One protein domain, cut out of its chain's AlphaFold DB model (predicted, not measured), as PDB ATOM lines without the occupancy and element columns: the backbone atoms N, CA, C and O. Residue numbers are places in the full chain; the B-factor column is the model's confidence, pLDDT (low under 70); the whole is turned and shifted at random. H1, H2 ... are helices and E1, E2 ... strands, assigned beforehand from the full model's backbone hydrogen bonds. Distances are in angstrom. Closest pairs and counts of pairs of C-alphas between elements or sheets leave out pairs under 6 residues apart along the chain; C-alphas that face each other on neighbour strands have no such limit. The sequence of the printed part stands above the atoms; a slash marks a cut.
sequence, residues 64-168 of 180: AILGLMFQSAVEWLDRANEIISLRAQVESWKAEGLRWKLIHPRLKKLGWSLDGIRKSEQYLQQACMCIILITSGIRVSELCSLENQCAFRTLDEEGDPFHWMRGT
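What this domain is: This is residues 64 to 168 of the 180 residues of an uncharacterized protein of Halomonas olivaria (UniProt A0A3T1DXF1). One long helix, H4, runs through the middle of a loose, elongated model; H1 crosses it at a steep angle, and H2 follows H1 and reaches towards the short helix H3, near the beginning of H4. Near the other end of H4 lies the very short H5, and beyond it a hairpin of two strands, E1 and E2, is apart from H1, H2, H3 and H4. The printed part has 105 residues with five named helices and then two named strands, in the order H1, H2, H3, H4, H5, E1, E2; the strands form one antiparallel sheet, and the class is mostly helix. The whole is loose, with a radius of gyration of the C-alphas of 17.9 A, and its C-alphas span 55 by 35 by 27 A.

Where its parts are: H1 is residues 64 to 78, 21.5 A long, and begins at C-alpha 64 at (11.442, 48.492, 10.274). H2 is residues 80 to 95, 22.5 A long, and H3 is residues 100 to 109, 14.4 A long. H4, the longest helix, is residues 114 to 136; it runs 32.9 A from C-alpha 114 at (-0.968, 19.247, -1.337). H5 is residues 140 to 143, 4.9 A long. E1 is residues 151 to 155, 14.0 A long, and E2 is residues 161 to 165, 13.4 A long, ending at C-alpha 165 at (-9.549, 37.006, 24.656).

How they stand to each other: H4 is the hub and touches H1, H2 and H5. H1 and H4 run opposite ways at a steep tilt of 56 degrees; their closest C-alphas, those of Ala 73 and Ala 127, are 4.2 A apart. H2 touches H4 with residues 80 to 87 alone, at a steep tilt of 41 degrees, opposite ways; the closest C-alphas, of Ala 80 and Leu 124, are 6.7 A apart. H1 and H2 meet only through their link. H3 is close to H4 but not clearly touching, with the closest C-alphas, of Leu 107 and Leu 114, 7.6 A apart. H3 is also close to H2 but not clearly touching, with the closest C-alphas, of Trp 93 and Ile 103, 7.3 A apart. H4 touches H5 with residues 129 to 133 alone; the closest C-alphas, of Leu 133 and Val 140, are 7.5 A apart. E1 and E2 form an antiparallel hairpin, with N 152 and O 164 at 2.9 A and N 164 and O 152 at 2.8 A, within hydrogen-bond range. In H2 and H4 every O i to N i+4 pair is within hydrogen-bond range, in H1 10 of 11 and in H3 4 of 6, and H5 is too short for such a pair.

The domain as a whole: The two C-alphas farthest apart, those of Lys 101 and Glu 157, are 57.9 A apart. The printed part has no cut and no long link; the link from H5 to E1, with 7 residues, is short. The mean pLDDT of the printed part is 91.2, and no printed residue is under 70.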
ATOM      1  N   ALA A  64      11.330  48.779  11.704       92.31
ATOM      2  CA  ALA A  64      11.442  48.492  10.274       92.31
ATOM      3  C   ALA A  64      11.242  47.000   9.954       92.31
ATOM      4  O   ALA A  64      10.653  46.655   8.932       92.31
ATOM      5  N   ILE A  65      11.715  46.109  10.830       92.88
ATOM      6  CA  ILE A  65      11.546  44.660  10.678       92.88
ATOM      7  C   ILE A  65      10.135  44.264  11.110       92.88
ATOM      8  O   ILE A  65       9.468  43.505  10.407       92.88
ATOM      9  N   LEU A  66       9.664  44.814  12.233       92.50
ATOM     10  CA  LEU A  66       8.333  44.544  12.764       92.50
ATOM     11  C   LEU A  66       7.236  44.909  11.756       92.50
ATOM     12  O   LEU A  66       6.335  44.107  11.522       92.50
ATOM     13  N   GLY A  67       7.347  46.075  11.114       93.06
ATOM     14  CA  GLY A  67       6.405  46.533  10.095       93.06
ATOM     15  C   GLY A  67       6.332  45.591   8.893       93.06
ATOM     16  O   GLY A  67       5.238  45.224   8.472       93.06
ATOM     17  N   LEU A  68       7.481  45.122   8.392       95.19
ATOM     18  CA  LEU A  68       7.534  44.155   7.286       95.19
ATOM     19  C   LEU A  68       6.926  42.802   7.675       95.19
ATOM     20  O   LEU A  68       6.180  42.208   6.897       95.19
ATOM     21  N   MET A  69       7.220  42.320   8.886       94.19
ATOM     22  CA  MET A  69       6.642  41.078   9.401       94.19
ATOM     23  C   MET A  69       5.125  41.188   9.561       94.19
ATOM     24  O   MET A  69       4.401  40.282   9.150       94.19
ATOM     25  N   PHE A  70       4.644  42.296  10.126       95.12
ATOM     26  CA  PHE A  70       3.220  42.534  10.327       95.12
ATOM     27  C   PHE A  70       2.482  42.652   8.992       95.12
ATOM     28  O   PHE A  70       1.455  42.007   8.810       95.12
ATOM     29  N   GLN A  71       3.037  43.391   8.029       96.50
ATOM     30  CA  GLN A  71       2.466  43.497   6.687       96.50
ATOM     31  C   GLN A  71       2.364  42.124   6.013       96.50
ATOM     32  O   GLN A  71       1.297  41.755   5.527       96.50
ATOM     33  N   SER A  72       3.440  41.333   6.053       96.00
ATOM     34  CA  SER A  72       3.432  39.973   5.507       96.00
ATOM     35  C   SER A  72       2.384  39.080   6.184       96.00
ATOM     36  O   SER A  72       1.705  38.299   5.518       96.00
ATOM     37  N   ALA A  73       2.211  39.206   7.503       97.00
ATOM     38  CA  ALA A  73       1.186  38.472   8.235       97.00
ATOM     39  C   ALA A  73      -0.237  38.889   7.819       97.00
ATOM     40  O   ALA A  73      -1.092  38.024   7.622       97.00
ATOM     41  N   VAL A  74      -0.486  40.187   7.634       96.94
ATOM     42  CA  VAL A  74      -1.780  40.698   7.154       96.94
ATOM     43  C   VAL A  74      -2.083  40.184   5.743       96.94
ATOM     44  O   VAL A  74      -3.184  39.699   5.508       96.94
ATOM     45  N   GLU A  75      -1.104  40.161   4.837       97.00
ATOM     46  CA  GLU A  75      -1.281  39.609   3.483       97.00
ATOM     47  C   GLU A  75      -1.687  38.122   3.496       97.00
ATOM     48  O   GLU A  75      -2.500  37.674   2.682       97.00
ATOM     49  N   TRP A  76      -1.142  37.332   4.427       97.38
ATOM     50  CA  TRP A  76      -1.574  35.947   4.623       97.38
ATOM     51  C   TRP A  76      -2.978  35.852   5.220       97.38
ATOM     52  O   TRP A  76      -3.746  34.974   4.815       97.38
ATOM     53  N   LEU A  77      -3.326  36.749   6.146       95.94
ATOM     54  CA  LEU A  77      -4.658  36.811   6.746       95.94
ATOM     55  C   LEU A  77      -5.734  37.174   5.710       95.94
ATOM     56  O   LEU A  77      -6.789  36.542   5.691       95.94
ATOM     57  N   ASP A  78      -5.450  38.099   4.792       96.38
ATOM     58  CA  ASP A  78      -6.363  38.463   3.696       96.38
ATOM     59  C   ASP A  78      -6.690  37.260   2.793       96.38
ATOM     60  O   ASP A  78      -7.795  37.125   2.261       96.38
ATOM     61  N   ARG A  79      -5.745  36.321   2.669       94.88
ATOM     62  CA  ARG A  79      -5.894  35.075   1.901       94.88
ATOM     63  C   ARG A  79      -6.491  33.920   2.710       94.88
ATOM     64  O   ARG A  79      -6.672  32.828   2.164       94.88
ATOM     65  N   ALA A  80      -6.832  34.123   3.983       95.38
ATOM     66  CA  ALA A  80      -7.299  33.056   4.870       95.38
ATOM     67  C   ALA A  80      -8.525  32.319   4.315       95.38
ATOM     68  O   ALA A  80      -8.554  31.088   4.302       95.38
ATOM     69  N   ASN A  81      -9.511  33.060   3.803       95.62
ATOM     70  CA  ASN A  81     -10.740  32.483   3.252       95.62
ATOM     71  C   ASN A  81     -10.461  31.546   2.069       95.62
ATOM     72  O   ASN A  81     -11.061  30.474   1.980       95.62
ATOM     73  N   GLU A  82      -9.525  31.913   1.190       94.19
ATOM     74  CA  GLU A  82      -9.101  31.072   0.067       94.19
ATOM     75  C   GLU A  82      -8.530  29.746   0.588       94.19
ATOM     76  O   GLU A  82      -9.013  28.673   0.220       94.19
ATOM     77  N   ILE A  83      -7.567  29.813   1.511       94.44
ATOM     78  CA  ILE A  83      -6.876  28.643   2.073       94.44
ATOM     79  C   ILE A  83      -7.860  27.720   2.807       94.44
ATOM     80  O   ILE A  83      -7.868  26.507   2.574       94.44
ATOM     81  N   ILE A  84      -8.738  28.287   3.641       94.56
ATOM     82  CA  ILE A  84      -9.761  27.540   4.388       94.56
ATOM     83  C   ILE A  84     -10.750  26.872   3.423       94.56
ATOM     84  O   ILE A  84     -11.075  25.694   3.588       94.56
ATOM     85  N   SER A  85     -11.190  27.581   2.379       94.25
ATOM     86  CA  SER A  85     -12.109  27.022   1.380       94.25
ATOM     87  C   SER A  85     -11.483  25.877   0.577       94.25
ATOM     88  O   SER A  85     -12.164  24.900   0.258       94.25
ATOM     89  N   LEU A  86     -10.181  25.947   0.283       93.06
ATOM     90  CA  LEU A  86      -9.443  24.882  -0.398       93.06
ATOM     91  C   LEU A  86      -9.303  23.642   0.489       93.06
ATOM     92  O   LEU A  86      -9.541  22.526   0.023       93.06
ATOM     93  N   ARG A  87      -8.977  23.826   1.776       92.31
ATOM     94  CA  ARG A  87      -8.958  22.744   2.776       92.31
ATOM     95  C   ARG A  87     -10.328  22.071   2.859       92.31
ATOM     96  O   ARG A  87     -10.401  20.847   2.770       92.31
ATOM     97  N   ALA A  88     -11.405  22.855   2.933       93.31
ATOM     98  CA  ALA A  88     -12.772  22.339   2.975       93.31
ATOM     99  C   ALA A  88     -13.144  21.530   1.716       93.31
ATOM    100  O   ALA A  88     -13.718  20.450   1.836       93.31
ATOM    101  N   GLN A  89     -12.761  21.992   0.520       92.25
ATOM    102  CA  GLN A  89     -12.976  21.251  -0.734       92.25
ATOM    103  C   GLN A  89     -12.206  19.923  -0.779       92.25
ATOM    104  O   GLN A  89     -12.717  18.909  -1.253       92.25
ATOM    105  N   VAL A  90     -10.968  19.896  -0.279       91.38
ATOM    106  CA  VAL A  90     -10.197  18.646  -0.202       91.38
ATOM    107  C   VAL A  90     -10.862  17.656   0.752       91.38
ATOM    108  O   VAL A  90     -10.930  16.465   0.438       91.38
ATOM    109  N   GLU A  91     -11.369  18.127   1.892       91.56
ATOM    110  CA  GLU A  91     -12.101  17.278   2.833       91.56
ATOM    111  C   GLU A  91     -13.445  16.799   2.263       91.56
ATOM    112  O   GLU A  91     -13.786  15.630   2.444       91.56
ATOM    113  N   SER A  92     -14.162  17.621   1.487       93.06
ATOM    114  CA  SER A  92     -15.400  17.183   0.826       93.06
ATOM    115  C   SER A  92     -15.135  16.068  -0.190       93.06
ATOM    116  O   SER A  92     -15.830  15.053  -0.194       93.06
ATOM    117  N   TRP A  93     -14.062  16.175  -0.981       92.25
ATOM    118  CA  TRP A  93     -13.677  15.103  -1.903       92.25
ATOM    119  C   TRP A  93     -13.296  13.809  -1.180       92.25
ATOM    120  O   TRP A  93     -13.605  12.715  -1.657       92.25
ATOM    121  N   LYS A  94     -12.633  13.903  -0.024       89.75
ATOM    122  CA  LYS A  94     -12.345  12.719   0.794       89.75
ATOM    123  C   LYS A  94     -13.621  12.092   1.351       89.75
ATOM    124  O   LYS A  94     -13.723  10.869   1.337       89.75
ATOM    125  N   ALA A  95     -14.580  12.904   1.799       91.62
ATOM    126  CA  ALA A  95     -15.873  12.430   2.295       91.62
ATOM    127  C   ALA A  95     -16.684  11.712   1.200       91.62
ATOM    128  O   ALA A  95     -17.335  10.708   1.474       91.62
ATOM    129  N   GLU A  96     -16.562  12.152  -0.056       91.31
ATOM    130  CA  GLU A  96     -17.104  11.469  -1.241       91.31
ATOM    131  C   GLU A  96     -16.370  10.152  -1.593       91.31
ATOM    132  O   GLU A  96     -16.750   9.456  -2.534       91.31
ATOM    133  N   GLY A  97     -15.302   9.792  -0.872       89.31
ATOM    134  CA  GLY A  97     -14.530   8.566  -1.102       89.31
ATOM    135  C   GLY A  97     -13.520   8.660  -2.251       89.31
ATOM    136  O   GLY A  97     -13.005   7.634  -2.715       89.31
ATOM    137  N   LEU A  98     -13.198   9.868  -2.732       87.75
ATOM    138  CA  LEU A  98     -12.215  10.040  -3.801       87.75
ATOM    139  C   LEU A  98     -10.820   9.627  -3.323       87.75
ATOM    140  O   LEU A  98     -10.285  10.109  -2.326       87.75
ATOM    141  N   ARG A  99     -10.173   8.751  -4.096       88.00
ATOM    142  CA  ARG A  99      -8.774   8.374  -3.853       88.00
ATOM    143  C   ARG A  99      -7.853   9.543  -4.207       88.00
ATOM    144  O   ARG A  99      -8.093  10.260  -5.178       88.00
ATOM    145  N   TRP A 100      -6.711   9.646  -3.522       84.62
ATOM    146  CA  TRP A 100      -5.692  10.677  -3.780       84.62
ATOM    147  C   TRP A 100      -5.269  10.803  -5.252       84.62
ATOM    148  O   TRP A 100      -5.035  11.910  -5.732       84.62
ATOM    149  N   LYS A 101      -5.263   9.691  -6.003       86.50
ATOM    150  CA  LYS A 101      -4.977   9.674  -7.449       86.50
ATOM    151  C   LYS A 101      -5.910  10.575  -8.274       86.50
ATOM    152  O   LYS A 101      -5.494  11.061  -9.318       86.50
ATOM    153  N   LEU A 102      -7.145  10.797  -7.816       86.75
ATOM    154  CA  LEU A 102      -8.137  11.665  -8.464       86.75
ATOM    155  C   LEU A 102      -8.133  13.089  -7.892       86.75
ATOM    156  O   LEU A 102      -8.446  14.037  -8.609       86.75
ATOM    157  N   ILE A 103      -7.729  13.247  -6.630       86.50
ATOM    158  CA  ILE A 103      -7.622  14.550  -5.963       86.50
ATOM    159  C   ILE A 103      -6.420  15.345  -6.499       86.50
ATOM    160  O   ILE A 103      -6.553  16.531  -6.788       86.50
ATOM    161  N   HIS A 104      -5.267  14.699  -6.709       87.56
ATOM    162  CA  HIS A 104      -4.051  15.365  -7.202       87.56
ATOM    163  C   HIS A 104      -4.265  16.139  -8.521       87.56
ATOM    164  O   HIS A 104      -3.903  17.315  -8.580       87.56
ATOM    165  N   PRO A 105      -4.866  15.552  -9.579       89.06
ATOM    166  CA  PRO A 105      -5.152  16.282 -10.813       89.06
ATOM    167  C   PRO A 105      -6.142  17.436 -10.627       89.06
ATOM    168  O   PRO A 105      -5.987  18.469 -11.274       89.06
ATOM    169  N   ARG A 106      -7.152  17.279  -9.757       90.12
ATOM    170  CA  ARG A 106      -8.141  18.333  -9.464       90.12
ATOM    171  C   ARG A 106      -7.489  19.528  -8.773       90.12
ATOM    172  O   ARG A 106      -7.694  20.654  -9.207       90.12
ATOM    173  N   LEU A 107      -6.633  19.273  -7.786       90.25
ATOM    174  CA  LEU A 107      -5.830  20.311  -7.134       90.25
ATOM    175  C   LEU A 107      -4.904  21.022  -8.116       90.25
ATOM    176  O   LEU A 107      -4.871  22.249  -8.151       90.25
ATOM    177  N   LYS A 108      -4.222  20.264  -8.983       90.62
ATOM    178  CA  LYS A 108      -3.324  20.847  -9.983       90.62
ATOM    179  C   LYS A 108      -4.062  21.763 -10.966       90.62
ATOM    180  O   LYS A 108      -3.504  22.778 -11.365       90.62
ATOM    181  N   LYS A 109      -5.311  21.441 -11.334       91.69
ATOM    182  CA  LYS A 109      -6.160  22.322 -12.162       91.69
ATOM    183  C   LYS A 109      -6.500  23.642 -11.469       91.69
ATOM    184  O   LYS A 109      -6.629  24.648 -12.151       91.69
ATOM    185  N   LEU A 110      -6.612  23.634 -10.144       89.12
ATOM    186  CA  LEU A 110      -6.805  24.836  -9.329       89.12
ATOM    187  C   LEU A 110      -5.493  25.604  -9.082       89.12
ATOM    188  O   LEU A 110      -5.511  26.617  -8.398       89.12
ATOM    189  N   GLY A 111      -4.353  25.132  -9.605       91.81
ATOM    190  CA  GLY A 111      -3.036  25.738  -9.371       91.81
ATOM    191  C   GLY A 111      -2.382  25.330  -8.048       91.81
ATOM    192  O   GLY A 111      -1.307  25.824  -7.719       91.81
ATOM    193  N   TRP A 112      -2.985  24.396  -7.310       91.56
ATOM    194  CA  TRP A 112      -2.546  24.013  -5.972       91.56
ATOM    195  C   TRP A 112      -1.892  22.632  -5.935       91.56
ATOM    196  O   TRP A 112      -2.203  21.719  -6.704       91.56
ATOM    197  N   SER A 113      -0.976  22.466  -4.985       90.94
ATOM    198  CA  SER A 113      -0.405  21.174  -4.605       90.94
ATOM    199  C   SER A 113      -0.727  20.887  -3.141       90.94
ATOM    200  O   SER A 113      -0.972  21.808  -2.366       90.94
ATOM    201  N   LEU A 114      -0.715  19.613  -2.737       86.06
ATOM    202  CA  LEU A 114      -0.968  19.247  -1.337       86.06
ATOM    203  C   LEU A 114       0.060  19.846  -0.378       86.06
ATOM    204  O   LEU A 114      -0.302  20.328   0.690       86.06
ATOM    205  N   ASP A 115       1.329  19.835  -0.781       89.44
ATOM    206  CA  ASP A 115       2.402  20.471  -0.018       89.44
ATOM    207  C   ASP A 115       2.203  21.992   0.049       89.44
ATOM    208  O   ASP A 115       2.355  22.591   1.110       89.44
ATOM    209  N   GLY A 116       1.771  22.607  -1.057       92.38
ATOM    210  CA  GLY A 116       1.452  24.031  -1.119       92.38
ATOM    211  C   GLY A 116       0.315  24.429  -0.181       92.38
ATOM    212  O   GLY A 116       0.437  25.437   0.512       92.38
ATOM    213  N   ILE A 117      -0.749  23.624  -0.097       91.75
ATOM    214  CA  ILE A 117      -1.848  23.848   0.857       91.75
ATOM    215  C   ILE A 117      -1.316  23.755   2.286       91.75
ATOM    216  O   ILE A 117      -1.480  24.695   3.054       91.75
ATOM    217  N   ARG A 118      -0.605  22.672   2.626       91.94
ATOM    218  CA  ARG A 118      -0.082  22.466   3.986       91.94
ATOM    219  C   ARG A 118       0.856  23.591   4.427       91.94
ATOM    220  O   ARG A 118       0.764  24.051   5.560       91.94
ATOM    221  N   LYS A 119       1.742  24.049   3.539       95.06
ATOM    222  CA  LYS A 119       2.621  25.198   3.803       95.06
ATOM    223  C   LYS A 119       1.831  26.489   3.981       95.06
ATOM    224  O   LYS A 119       2.120  27.247   4.895       95.06
ATOM    225  N   SER A 120       0.818  26.719   3.148       94.75
ATOM    226  CA  SER A 120      -0.026  27.916   3.251       94.75
ATOM    227  C   SER A 120      -0.809  27.949   4.561       94.75
ATOM    228  O   SER A 120      -0.937  29.005   5.163       94.75
ATOM    229  N   GLU A 121      -1.267  26.800   5.055       94.88
ATOM    230  CA  GLU A 121      -1.905  26.701   6.373       94.88
ATOM    231  C   GLU A 121      -0.938  26.984   7.517       94.88
ATOM    232  O   GLU A 121      -1.299  27.676   8.466       94.88
ATOM    233  N   GLN A 122       0.295  26.483   7.425       95.25
ATOM    234  CA  GLN A 122       1.337  26.793   8.403       95.25
ATOM    235  C   GLN A 122       1.660  28.289   8.411       95.25
ATOM    236  O   GLN A 122       1.735  28.878   9.485       95.25
ATOM    237  N   TYR A 123       1.795  28.913   7.238       95.94
ATOM    238  CA  TYR A 123       2.028  30.353   7.143       95.94
ATOM    239  C   TYR A 123       0.843  31.170   7.645       95.94
ATOM    240  O   TYR A 123       1.052  32.130   8.377       95.94
ATOM    241  N   LEU A 124      -0.390  30.763   7.337       96.75
ATOM    242  CA  LEU A 124      -1.587  31.407   7.870       96.75
ATOM    243  C   LEU A 124      -1.638  31.311   9.400       96.75
ATOM    244  O   LEU A 124      -1.894  32.305  10.074       96.75
ATOM    245  N   GLN A 125      -1.347  30.137   9.964       95.00
ATOM    246  CA  GLN A 125      -1.283  29.961  11.412       95.00
ATOM    247  C   GLN A 125      -0.205  30.857  12.036       95.00
ATOM    248  O   GLN A 125      -0.478  31.543  13.019       95.00
ATOM    249  N   GLN A 126       0.998  30.884  11.458       95.44
ATOM    250  CA  GLN A 126       2.088  31.749  11.911       95.44
ATOM    251  C   GLN A 126       1.718  33.230  11.815       95.44
ATOM    252  O   GLN A 126       1.983  33.978  12.749       95.44
ATOM    253  N   ALA A 127       1.058  33.645  10.735       96.75
ATOM    254  CA  ALA A 127       0.576  35.006  10.552       96.75
ATOM    255  C   ALA A 127      -0.423  35.407  11.647       96.75
ATOM    256  O   ALA A 127      -0.239  36.441  12.288       96.75
ATOM    257  N   CYS A 128      -1.419  34.561  11.936       94.88
ATOM    258  CA  CYS A 128      -2.360  34.794  13.034       94.88
ATOM    259  C   CYS A 128      -1.641  34.911  14.387       94.88
ATOM    260  O   CYS A 128      -1.931  35.821  15.160       94.88
ATOM    261  N   MET A 129      -0.679  34.024  14.662       94.38
ATOM    262  CA  MET A 129       0.128  34.080  15.887       94.38
ATOM    263  C   MET A 129       0.923  35.385  15.983       94.38
ATOM    264  O   MET A 129       0.916  36.024  17.031       94.38
ATOM    265  N   CYS A 130       1.577  35.803  14.895       94.19
ATOM    266  CA  CYS A 130       2.318  37.059  14.840       94.19
ATOM    267  C   CYS A 130       1.407  38.255  15.111       94.19
ATOM    268  O   CYS A 130       1.743  39.075  15.959       94.19
ATOM    269  N   ILE A 131       0.253  38.337  14.447       95.12
ATOM    270  CA  ILE A 131      -0.699  39.437  14.649       95.12
ATOM    271  C   ILE A 131      -1.133  39.492  16.113       95.12
ATOM    272  O   ILE A 131      -0.987  40.540  16.734       95.12
ATOM    273  N   ILE A 132      -1.567  38.365  16.691       93.50
ATOM    274  CA  ILE A 132      -2.001  38.310  18.093       93.50
ATOM    275  C   ILE A 132      -0.879  38.774  19.027       93.50
ATOM    276  O   ILE A 132      -1.110  39.642  19.866       93.50
ATOM    277  N   LEU A 133       0.337  38.238  18.884       91.94
ATOM    278  CA  LEU A 133       1.467  38.595  19.748       91.94
ATOM    279  C   LEU A 133       1.826  40.082  19.641       91.94
ATOM    280  O   LEU A 133       2.073  40.723  20.661       91.94
ATOM    281  N   ILE A 134       1.819  40.633  18.426       91.56
ATOM    282  CA  ILE A 134       2.182  42.031  18.169       91.56
ATOM    283  C   ILE A 134       1.119  42.987  18.722       91.56
ATOM    284  O   ILE A 134       1.473  43.999  19.321       91.56
ATOM    285  N   THR A 135      -0.172  42.688  18.549       91.31
ATOM    286  CA  THR A 135      -1.248  43.630  18.905       91.31
ATOM    287  C   THR A 135      -1.724  43.508  20.349       91.31
ATOM    288  O   THR A 135      -2.261  44.472  20.883       91.31
ATOM    289  N   SER A 136      -1.575  42.337  20.975       89.12
ATOM    290  CA  SER A 136      -2.056  42.098  22.348       89.12
ATOM    291  C   SER A 136      -0.951  42.108  23.404       89.12
ATOM    292  O   SER A 136      -1.241  42.306  24.581       89.12
ATOM    293  N   GLY A 137       0.308  41.877  23.013       85.44
ATOM    294  CA  GLY A 137       1.435  41.811  23.945       85.44
ATOM    295  C   GLY A 137       1.429  40.598  24.885       85.44
ATOM    296  O   GLY A 137       2.183  40.587  25.860       85.44
ATOM    297  N   ILE A 138       0.600  39.579  24.623       86.62
ATOM    298  CA  ILE A 138       0.584  38.341  25.417       86.62
ATOM    299  C   ILE A 138       1.871  37.530  25.222       86.62
ATOM    300  O   ILE A 138       2.559  37.622  24.202       86.62
ATOM    301  N   ARG A 139       2.199  36.679  26.194       84.69
ATOM    302  CA  ARG A 139       3.348  35.766  26.104       84.69
ATOM    303  C   ARG A 139       3.041  34.591  25.180       84.69
ATOM    304  O   ARG A 139       1.906  34.137  25.090       84.69
ATOM    305  N   VAL A 140       4.078  33.983  24.599       85.75
ATOM    306  CA  VAL A 140       3.933  32.746  23.802       85.75
ATOM    307  C   VAL A 140       3.246  31.632  24.603       85.75
ATOM    308  O   VAL A 140       2.430  30.902  24.058       85.75
ATOM    309  N   SER A 141       3.505  31.523  25.909       83.12
ATOM    310  CA  SER A 141       2.819  30.553  26.776       83.12
ATOM    311  C   SER A 141       1.313  30.810  26.918       83.12
ATOM    312  O   SER A 141       0.554  29.861  27.064       83.12
ATOM    313  N   GLU A 142       0.891  32.078  26.894       86.06
ATOM    314  CA  GLU A 142      -0.520  32.488  26.952       86.06
ATOM    315  C   GLU A 142      -1.197  32.290  25.591       86.06
ATOM    316  O   GLU A 142      -2.317  31.805  25.519       86.06
ATOM    317  N   LEU A 143      -0.484  32.568  24.496       89.69
ATOM    318  CA  LEU A 143      -0.935  32.227  23.146       89.69
ATOM    319  C   LEU A 143      -1.169  30.713  22.995       89.69
ATOM    320  O   LEU A 143      -2.163  30.290  22.413       89.69
ATOM    321  N   CYS A 144      -0.266  29.887  23.532       87.38
ATOM    322  CA  CYS A 144      -0.377  28.427  23.480       87.38
ATOM    323  C   CYS A 144      -1.501  27.854  24.359       87.38
ATOM    324  O   CYS A 144      -1.821  26.678  24.201       87.38
ATOM    325  N   SER A 145      -2.076  28.638  25.277       87.31
ATOM    326  CA  SER A 145      -3.201  28.210  26.117       87.31
ATOM    327  C   SER A 145      -4.566  28.626  25.565       87.31
ATOM    328  O   SER A 145      -5.586  28.334  26.186       87.31
ATOM    329  N   LEU A 146      -4.609  29.294  24.406       88.81
ATOM    330  CA  LEU A 146      -5.861  29.679  23.762       88.81
ATOM    331  C   LEU A 146      -6.620  28.456  23.240       88.81
ATOM    332  O   LEU A 146      -6.081  27.623  22.512       88.81
ATOM    333  N   GLU A 147      -7.910  28.405  23.558       89.88
ATOM    334  CA  GLU A 147      -8.838  27.382  23.079       89.88
ATOM    335  C   GLU A 147      -9.800  27.937  22.020       89.88
ATOM    336  O   GLU A 147      -9.915  29.147  21.801       89.88
ATOM    337  N   ASN A 148     -10.530  27.048  21.343       88.56
ATOM    338  CA  ASN A 148     -11.610  27.474  20.455       88.56
ATOM    339  C   ASN A 148     -12.636  28.301  21.242       88.56
ATOM    340  O   ASN A 148     -12.976  27.957  22.368       88.56
ATOM    341  N   GLN A 149     -13.156  29.368  20.627       88.00
ATOM    342  CA  GLN A 149     -14.079  30.317  21.275       88.00
ATOM    343  C   GLN A 149     -13.459  31.103  22.449       88.00
ATOM    344  O   GLN A 149     -14.181  31.653  23.277       88.00
ATOM    345  N   CYS A 150     -12.127  31.219  22.508       88.50
ATOM    346  CA  CYS A 150     -11.451  32.073  23.486       88.50
ATOM    347  C   CYS A 150     -11.705  33.573  23.282       88.50
ATOM    348  O   CYS A 150     -11.571  34.338  24.234       88.50
ATOM    349  N   ALA A 151     -12.054  34.004  22.068       89.25
ATOM    350  CA  ALA A 151     -12.313  35.401  21.745       89.25
ATOM    351  C   ALA A 151     -13.814  35.715  21.777       89.25
ATOM    352  O   ALA A 151     -14.617  34.989  21.188       89.25
ATOM    353  N   PHE A 152     -14.193  36.809  22.435       90.19
ATOM    354  CA  PHE A 152     -15.584  37.248  22.562       90.19
ATOM    355  C   PHE A 152     -15.685  38.774  22.570       90.19
ATOM    356  O   PHE A 152     -14.688  39.476  22.717       90.19
ATOM    357  N   ARG A 153     -16.894  39.299  22.365       91.69
ATOM    358  CA  ARG A 153     -17.161  40.738  22.317       91.69
ATOM    359  C   ARG A 153     -18.205  41.109  23.360       91.69
ATOM    360  O   ARG A 153     -19.223  40.427  23.464       91.69
ATOM    361  N   THR A 154     -17.969  42.198  24.076       91.69
ATOM    362  CA  THR A 154     -18.976  42.855  24.917       91.69
ATOM    363  C   THR A 154     -19.244  44.259  24.385       91.69
ATOM    364  O   THR A 154     -18.503  44.758  23.535       91.69
ATOM    365  N   LEU A 155     -20.341  44.861  24.830       93.69
ATOM    366  CA  LEU A 155     -20.620  46.278  24.625       93.69
ATOM    367  C   LEU A 155     -20.428  46.982  25.965       93.69
ATOM    368  O   LEU A 155     -20.707  46.368  27.001       93.69
ATOM    369  N   ASP A 156     -19.938  48.211  25.951       87.31
ATOM    370  CA  ASP A 156     -19.949  49.052  27.146       87.31
ATOM    371  C   ASP A 156     -21.328  49.694  27.386       87.31
ATOM    372  O   ASP A 156     -22.318  49.378  26.718       87.31
ATOM    373  N   GLU A 157     -21.390  50.586  28.376       87.25
ATOM    374  CA  GLU A 157     -22.596  51.339  28.733       87.25
ATOM    375  C   GLU A 157     -23.055  52.302  27.620       87.25
ATOM    376  O   GLU A 157     -24.227  52.679  27.577       87.25
ATOM    377  N   GLU A 158     -22.158  52.662  26.699       88.00
ATOM    378  CA  GLU A 158     -22.376  53.599  25.590       88.00
ATOM    379  C   GLU A 158     -22.680  52.870  24.261       88.00
ATOM    380  O   GLU A 158     -23.150  53.483  23.298       88.00
ATOM    381  N   GLY A 159     -22.524  51.542  24.230       87.38
ATOM    382  CA  GLY A 159     -22.779  50.672  23.082       87.38
ATOM    383  C   GLY A 159     -21.545  50.355  22.230       87.38
ATOM    384  O   GLY A 159     -21.692  49.723  21.175       87.38
ATOM    385  N   ASP A 160     -20.346  50.737  22.665       90.56
ATOM    386  CA  ASP A 160     -19.104  50.531  21.933       90.56
ATOM    387  C   ASP A 160     -18.540  49.107  22.100       90.56
ATOM    388  O   ASP A 160     -18.632  48.488  23.165       90.56
ATOM    389  N   PRO A 161     -17.965  48.527  21.027       90.50
ATOM    390  CA  PRO A 161     -17.430  47.170  21.036       90.50
ATOM    391  C   PRO A 161     -16.116  47.019  21.802       90.50
ATOM    392  O   PRO A 161     -15.078  47.510  21.363       90.50
ATOM    393  N   PHE A 162     -16.115  46.166  22.825       90.31
ATOM    394  CA  PHE A 162     -14.894  45.651  23.446       90.31
ATOM    395  C   PHE A 162     -14.618  44.221  22.999       90.31
ATOM    396  O   PHE A 162     -15.493  43.357  23.063       90.31
ATOM    397  N   HIS A 163     -13.390  43.965  22.552       88.06
ATOM    398  CA  HIS A 163     -12.928  42.642  22.148       88.06
ATOM    399  C   HIS A 163     -12.063  42.026  23.246       88.06
ATOM    400  O   HIS A 163     -11.058  42.600  23.655       88.06
ATOM    401  N   TRP A 164     -12.438  40.828  23.676       88.81
ATOM    402  CA  TRP A 164     -11.789  40.086  24.747       88.81
ATOM    403  C   TRP A 164     -11.217  38.776  24.231       88.81
ATOM    404  O   TRP A 164     -11.738  38.183  23.285       88.81
ATOM    405  N   MET A 165     -10.169  38.303  24.898       89.44
ATOM    406  CA  MET A 165      -9.549  37.006  24.656       89.44
ATOM    407  C   MET A 165      -9.260  36.331  25.998       89.44
ATOM    408  O   MET A 165      -8.700  36.951  26.899       89.44
ATOM    409  N   ARG A 166      -9.650  35.063  26.137       86.56
ATOM    410  CA  ARG A 166      -9.429  34.248  27.337       86.56
ATOM    411  C   ARG A 166      -8.281  33.270  27.114       86.56
ATOM    412  O   ARG A 166      -8.339  32.456  26.202       86.56
ATOM    413  N   GLY A 167      -7.289  33.300  27.995       84.56
ATOM    414  CA  GLY A 167      -6.197  32.331  28.029       84.56
ATOM    415  C   GLY A 167      -5.713  32.098  29.456       84.56
ATOM    416  O   GLY A 167      -6.096  32.814  30.381       84.56
ATOM    417  N   THR A 168      -4.860  31.096  29.629       78.12
ATOM    418  CA  THR A 168      -4.225  30.774  30.912       78.12
ATOM    419  C   THR A 168      -2.866  31.457  30.997       78.12
ATOM    420  O   THR A 168      -1.983  31.197  30.172       78.12
TER     421      THR A 168